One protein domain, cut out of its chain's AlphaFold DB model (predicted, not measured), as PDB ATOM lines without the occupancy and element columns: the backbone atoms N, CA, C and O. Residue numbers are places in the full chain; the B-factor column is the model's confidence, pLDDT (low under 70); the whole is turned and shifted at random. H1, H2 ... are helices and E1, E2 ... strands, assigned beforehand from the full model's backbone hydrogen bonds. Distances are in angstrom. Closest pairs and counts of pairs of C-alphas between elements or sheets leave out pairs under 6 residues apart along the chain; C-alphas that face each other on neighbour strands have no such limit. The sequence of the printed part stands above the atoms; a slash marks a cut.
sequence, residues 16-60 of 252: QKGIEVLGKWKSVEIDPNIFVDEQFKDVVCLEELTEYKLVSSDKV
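What this domain is: This is residues 16 to 60 of the 252 residues of the protein "RNA helicase" of Bambusicola thoracicus (UniProt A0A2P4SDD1). With little regular structure, this is a long, thin loop folded back on itself, with strands E1 and E2 paired at one end and the short helix H1 near the other. Between them residues 26 to 27 pair with residues 47 to 48, antiparallel, and residues 36 to 42 stand free. The 45 printed residues run E1, H1, E2; the class is mixed, with 15 residues in named elements. The whole is an extended rod, 42 by 20 by 10 A, with a radius of gyration of the C-alphas of 14.9 A.

How they stand to each other: E1, residues 17 to 21, and E2, residues 52 to 56, are antiparallel neighbours at 146 degrees. N 18 and O 55 are 2.8 A apart, within hydrogen-bond range. H1, residues 32 to 36, has 0 of 1 O i to N i+4 pairs within range, but 2 of 2 O i to N i+3 pairs.

Where its parts are: E1 begins at C-alpha 17 (48.319, -53.545, 25.106) and spans 12.7 A. H1 spans 7.6 A. E2 spans 13.2 A, ending at C-alpha 56 (52.108, -55.508, 23.031).

The domain as a whole: The farthest C-alphas, Asn 33 and Asp 58, are 42.4 A apart. The printed part has no cut; the link H1 to E2 is long, 15 residues. Residues 57 to 60 have pLDDT under 70.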
ATOM      1  N   GLN A  16      44.758 -55.810  22.764       76.44
ATOM      2  CA  GLN A  16      45.134 -55.414  24.112       76.44
ATOM      3  C   GLN A  16      46.633 -55.078  24.135       76.44
ATOM      4  O   GLN A  16      47.460 -55.768  23.529       76.44
ATOM      5  N   LYS A  17      46.957 -53.973  24.804       85.75
ATOM      6  CA  LYS A  17      48.319 -53.545  25.106       85.75
ATOM      7  C   LYS A  17      48.454 -53.590  26.621       85.75
ATOM      8  O   LYS A  17      47.577 -53.079  27.312       85.75
ATOM      9  N   GLY A  18      49.518 -54.202  27.117       86.94
ATOM     10  CA  GLY A  18      49.898 -54.084  28.517       86.94
ATOM     11  C   GLY A  18      50.591 -52.748  28.786       86.94
ATOM     12  O   GLY A  18      51.014 -52.048  27.860       86.94
ATOM     13  N   ILE A  19      50.710 -52.414  30.067       91.00
ATOM     14  CA  ILE A  19      51.382 -51.209  30.550       91.00
ATOM     15  C   ILE A  19      52.716 -51.631  31.171       91.00
ATOM     16  O   ILE A  19      52.757 -52.500  32.038       91.00
ATOM     17  N   GLU A  20      53.804 -51.028  30.706       92.00
ATOM     18  CA  GLU A  20      55.129 -51.101  31.315       92.00
ATOM     19  C   GLU A  20      55.318 -49.848  32.180       92.00
ATOM     20  O   GLU A  20      55.338 -48.729  31.664       92.00
ATOM     21  N   VAL A  21      55.395 -50.045  33.496       93.75
ATOM     22  CA  VAL A  21      55.613 -48.987  34.496       93.75
ATOM     23  C   VAL A  21      57.085 -48.578  34.462       93.75
ATOM     24  O   VAL A  21      57.951 -49.447  34.563       93.75
ATOM     25  N   LEU A  22      57.374 -47.281  34.314       91.81
ATOM     26  CA  LEU A  22      58.750 -46.760  34.280       91.81
ATOM     27  C   LEU A  22      59.044 -45.790  35.423       91.81
ATOM     28  O   LEU A  22      60.109 -45.882  36.030       91.81
ATOM     29  N   GLY A  23      58.110 -44.882  35.710       91.38
ATOM     30  CA  GLY A  23      58.205 -43.981  36.854       91.38
ATOM     31  C   GLY A  23      57.560 -44.551  38.113       91.38
ATOM     32  O   GLY A  23      57.314 -45.751  38.246       91.38
ATOM     33  N   LYS A  24      57.272 -43.653  39.053       94.00
ATOM     34  CA  LYS A  24      56.601 -43.966  40.319       94.00
ATOM     35  C   LYS A  24      55.122 -43.608  40.231       94.00
ATOM     36  O   LYS A  24      54.767 -42.628  39.582       94.00
ATOM     37  N   TRP A  25      54.294 -44.367  40.941       95.81
ATOM     38  CA  TRP A  25      52.952 -43.913  41.294       95.81
ATOM     39  C   TRP A  25      53.058 -42.710  42.237       95.81
ATOM     40  O   TRP A  25      53.931 -42.668  43.108       95.81
ATOM     41  N   LYS A  26      52.195 -41.719  42.025       93.75
ATOM     42  CA  LYS A  26      52.081 -40.508  42.836       93.75
ATOM     43  C   LYS A  26      50.642 -40.398  43.313       93.75
ATOM     44  O   LYS A  26      49.733 -40.293  42.495       93.75
ATOM     45  N   SER A  27      50.431 -40.392  44.623       91.88
ATOM     46  CA  SER A  27      49.106 -40.162  45.191       91.88
ATOM     47  C   SER A  27      48.591 -38.777  44.771       91.88
ATOM     48  O   SER A  27      49.339 -37.792  44.761       91.88
ATOM     49  N   VAL A  28      47.329 -38.712  44.354       91.75
ATOM     50  CA  VAL A  28      46.664 -37.478  43.922       91.75
ATOM     51  C   VAL A  28      45.998 -36.837  45.135       91.75
ATOM     52  O   VAL A  28      45.370 -37.528  45.935       91.75
ATOM     53  N   GLU A  29      46.123 -35.519  45.278       86.31
ATOM     54  CA  GLU A  29      45.386 -34.773  46.298       86.31
ATOM     55  C   GLU A  29      43.913 -34.673  45.880       86.31
ATOM     56  O   GLU A  29      43.582 -34.104  44.839       86.31
ATOM     57  N   ILE A  30      43.036 -35.275  46.681       86.06
ATOM     58  CA  ILE A  30      41.585 -35.328  46.475       86.06
ATOM     59  C   ILE A  30      40.948 -34.512  47.598       86.06
ATOM     60  O   ILE A  30      41.337 -34.668  48.756       86.06
ATOM     61  N   ASP A  31      39.969 -33.666  47.277       84.75
ATOM     62  CA  ASP A  31      39.184 -32.964  48.295       84.75
ATOM     63  C   ASP A  31      38.478 -33.999  49.201       84.75
ATOM     64  O   ASP A  31      37.682 -34.798  48.690       84.75
ATOM     65  N   PRO A  32      38.725 -34.004  50.530       80.75
ATOM     66  CA  PRO A  32      38.076 -34.924  51.462       80.75
ATOM     67  C   PRO A  32      36.543 -34.918  51.389       80.75
ATOM     68  O   PRO A  32      35.908 -35.913  51.732       80.75
ATOM     69  N   ASN A  33      35.939 -33.821  50.920       82.69
ATOM     70  CA  ASN A  33      34.496 -33.699  50.763       82.69
ATOM     71  C   ASN A  33      33.919 -34.627  49.670       82.69
ATOM     72  O   ASN A  33      32.737 -34.951  49.721       82.69
ATOM     73  N   ILE A  34      34.731 -35.116  48.721       81.62
ATOM     74  CA  ILE A  34      34.283 -36.045  47.663       81.62
ATOM     75  C   ILE A  34      33.900 -37.419  48.243       81.62
ATOM     76  O   ILE A  34      32.987 -38.068  47.743       81.62
ATOM     77  N   PHE A  35      34.530 -37.843  49.342       77.81
ATOM     78  CA  PHE A  35      34.220 -39.114  50.015       77.81
ATOM     79  C   PHE A  35      32.961 -39.053  50.902       77.81
ATOM     80  O   PHE A  35      32.574 -40.063  51.490       77.81
ATOM     81  N   VAL A  36      32.324 -37.880  51.020       81.38
ATOM     82  CA  VAL A  36      31.040 -37.711  51.722       81.38
ATOM     83  C   VAL A  36      29.876 -38.217  50.860       81.38
ATOM     84  O   VAL A  36      28.880 -38.703  51.399       81.38
ATOM     85  N   ASP A  37      30.010 -38.162  49.531       78.44
ATOM     86  CA  ASP A  37      29.034 -38.728  48.603       78.44
ATOM     87  C   ASP A  37      29.066 -40.263  48.650       78.44
ATOM     88  O   ASP A  37      30.102 -40.893  48.420       78.44
ATOM     89  N   GLU A  38      27.904 -40.897  48.849       80.69
ATOM     90  CA  GLU A  38      27.787 -42.367  48.919       80.69
ATOM     91  C   GLU A  38      28.319 -43.089  47.664       80.69
ATOM     92  O   GLU A  38      28.650 -44.270  47.728       80.69
ATOM     93  N   GLN A  39      28.442 -42.376  46.539       83.94
ATOM     94  CA  GLN A  39      28.965 -42.878  45.264       83.94
ATOM     95  C   GLN A  39      30.481 -43.149  45.280       83.94
ATOM     96  O   GLN A  39      30.952 -43.961  44.485       83.94
ATOM     97  N   PHE A  40      31.241 -42.501  46.172       82.81
ATOM     98  CA  PHE A  40      32.704 -42.640  46.277       82.81
ATOM     99  C   PHE A  40      33.164 -43.288  47.589       82.81
ATOM    100  O   PHE A  40      34.361 -43.408  47.832       82.81
ATOM    101  N   LYS A  41      32.223 -43.764  48.409       77.25
ATOM    102  CA  LYS A  41      32.455 -44.359  49.735       77.25
ATOM    103  C   LYS A  41      33.425 -45.551  49.750       77.25
ATOM    104  O   LYS A  41      34.104 -45.762  50.751       77.25
ATOM    105  N   ASP A  42      33.495 -46.301  48.651       83.56
ATOM    106  CA  ASP A  42      34.386 -47.460  48.495       83.56
ATOM    107  C   ASP A  42      35.767 -47.086  47.900       83.56
ATOM    108  O   ASP A  42      36.643 -47.943  47.761       83.56
ATOM    109  N   VAL A  43      35.987 -45.815  47.538       85.19
ATOM    110  CA  VAL A  43      37.264 -45.306  47.012       85.19
ATOM    111  C   VAL A  43      38.105 -44.771  48.169       85.19
ATOM    112  O   VAL A  43      37.720 -43.818  48.835       85.19
ATOM    113  N   VAL A  44      39.277 -45.368  48.398       80.56
ATOM    114  CA  VAL A  44      40.172 -44.999  49.517       80.56
ATOM    115  C   VAL A  44      41.289 -44.041  49.086       80.56
ATOM    116  O   VAL A  44      41.723 -43.196  49.864       80.56
ATOM    117  N   CYS A  45      41.768 -44.159  47.847       81.44
ATOM    118  CA  CYS A  45      42.820 -43.318  47.280       81.44
ATOM    119  C   CYS A  45      42.746 -43.304  45.744       81.44
ATOM    120  O   CYS A  45      42.149 -44.191  45.133       81.44
ATOM    121  N   LEU A  46      43.387 -42.309  45.122       90.31
ATOM    122  CA  LEU A  46      43.700 -42.293  43.692       90.31
ATOM    123  C   LEU A  46      45.189 -41.991  43.529       90.31
ATOM    124  O   LEU A  46      45.730 -41.121  44.213       90.31
ATOM    125  N   GLU A  47      45.841 -42.685  42.602       92.62
ATOM    126  CA  GLU A  47      47.251 -42.476  42.279       92.62
ATOM    127  C   GLU A  47      47.425 -42.332  40.766       92.62
ATOM    128  O   GLU A  47      46.809 -43.057  39.984       92.62
ATOM    129  N   GLU A  48      48.273 -41.395  40.347       93.75
ATOM    130  CA  GLU A  48      48.640 -41.196  38.951       93.75
ATOM    131  C   GLU A  48      49.983 -41.866  38.630       93.75
ATOM    132  O   GLU A  48      50.916 -41.865  39.436       93.75
ATOM    133  N   LEU A  49      50.090 -42.408  37.417       94.69
ATOM    134  CA  LEU A  49      51.343 -42.856  36.819       94.69
ATOM    135  C   LEU A  49      51.499 -42.161  35.466       94.69
ATOM    136  O   LEU A  49      50.881 -42.548  34.476       94.69
ATOM    137  N   THR A  50      52.328 -41.123  35.427       92.06
ATOM    138  CA  THR A  50      52.599 -40.330  34.217       92.06
ATOM    139  C   THR A  50      53.610 -41.005  33.287       92.06
ATOM    140  O   THR A  50      53.507 -40.903  32.065       92.06
ATOM    141  N   GLU A  51      54.575 -41.734  33.848       94.62
ATOM    142  CA  GLU A  51      55.684 -42.357  33.122       94.62
ATOM    143  C   GLU A  51      55.442 -43.858  32.897       94.62
ATOM    144  O   GLU A  51      55.855 -44.718  33.684       94.62
ATOM    145  N   TYR A  52      54.789 -44.179  31.779       93.19
ATOM    146  CA  TYR A  52      54.537 -45.552  31.340       93.19
ATOM    147  C   TYR A  52      54.756 -45.738  29.832       93.19
ATOM    148  O   TYR A  52      54.735 -44.785  29.051       93.19
ATOM    149  N   LYS A  53      54.935 -46.990  29.395       91.12
ATOM    150  CA  LYS A  53      54.932 -47.381  27.974       91.12
ATOM    151  C   LYS A  53      53.837 -48.399  27.684       91.12
ATOM    152  O   LYS A  53      53.579 -49.306  28.468       91.12
ATOM    153  N   LEU A  54      53.206 -48.270  26.518       89.25
ATOM    154  CA  LEU A  54      52.240 -49.248  26.019       89.25
ATOM    155  C   LEU A  54      52.960 -50.337  25.221       89.25
ATOM    156  O   LEU A  54      53.491 -50.085  24.139       89.25
ATOM    157  N   VAL A  55      52.930 -51.562  25.737       88.50
ATOM    158  CA  VAL A  55      53.645 -52.720  25.195       88.50
ATOM    159  C   VAL A  55      52.634 -53.737  24.657       88.50
ATOM    160  O   VAL A  55      51.583 -53.965  25.248       88.50
ATOM    161  N   SER A  56      52.916 -54.373  23.516       81.50
ATOM    162  CA  SER A  56      52.108 -55.508  23.031       81.50
ATOM    163  C   SER A  56      52.051 -56.604  24.099       81.50
ATOM    164  O   SER A  56      53.120 -57.019  24.554       81.50
ATOM    165  N   SER A  57      50.868 -57.114  24.467       67.50
ATOM    166  CA  SER A  57      50.730 -58.105  25.553       67.50
ATOM    167  C   SER A  57      51.633 -59.337  25.389       67.50
ATOM    168  O   SER A  57      52.097 -59.887  26.378       67.50
ATOM    169  N   ASP A  58      52.006 -59.687  24.153       68.88
ATOM    170  CA  ASP A  58      52.987 -60.728  23.817       68.88
ATOM    171  C   ASP A  58      54.412 -60.501  24.383       68.88
ATOM    172  O   ASP A  58      55.275 -61.369  24.214       68.88
ATOM    173  N   LYS A  59      54.707 -59.339  24.985       62.06
ATOM    174  CA  LYS A  59      56.037 -58.944  25.493       62.06
ATOM    175  C   LYS A  59      56.074 -58.586  26.985       62.06
ATOM    176  O   LYS A  59      57.150 -58.671  27.571       62.06
ATOM    177  N   VAL A  60      54.950 -58.229  27.610       53.25
ATOM    178  CA  VAL A  60      54.913 -57.976  29.064       53.25
ATOM    179  C   VAL A  60      55.209 -59.282  29.814       53.25
ATOM    180  O   VAL A  60      54.767 -60.353  29.407       53.25
TER     181      VAL A  60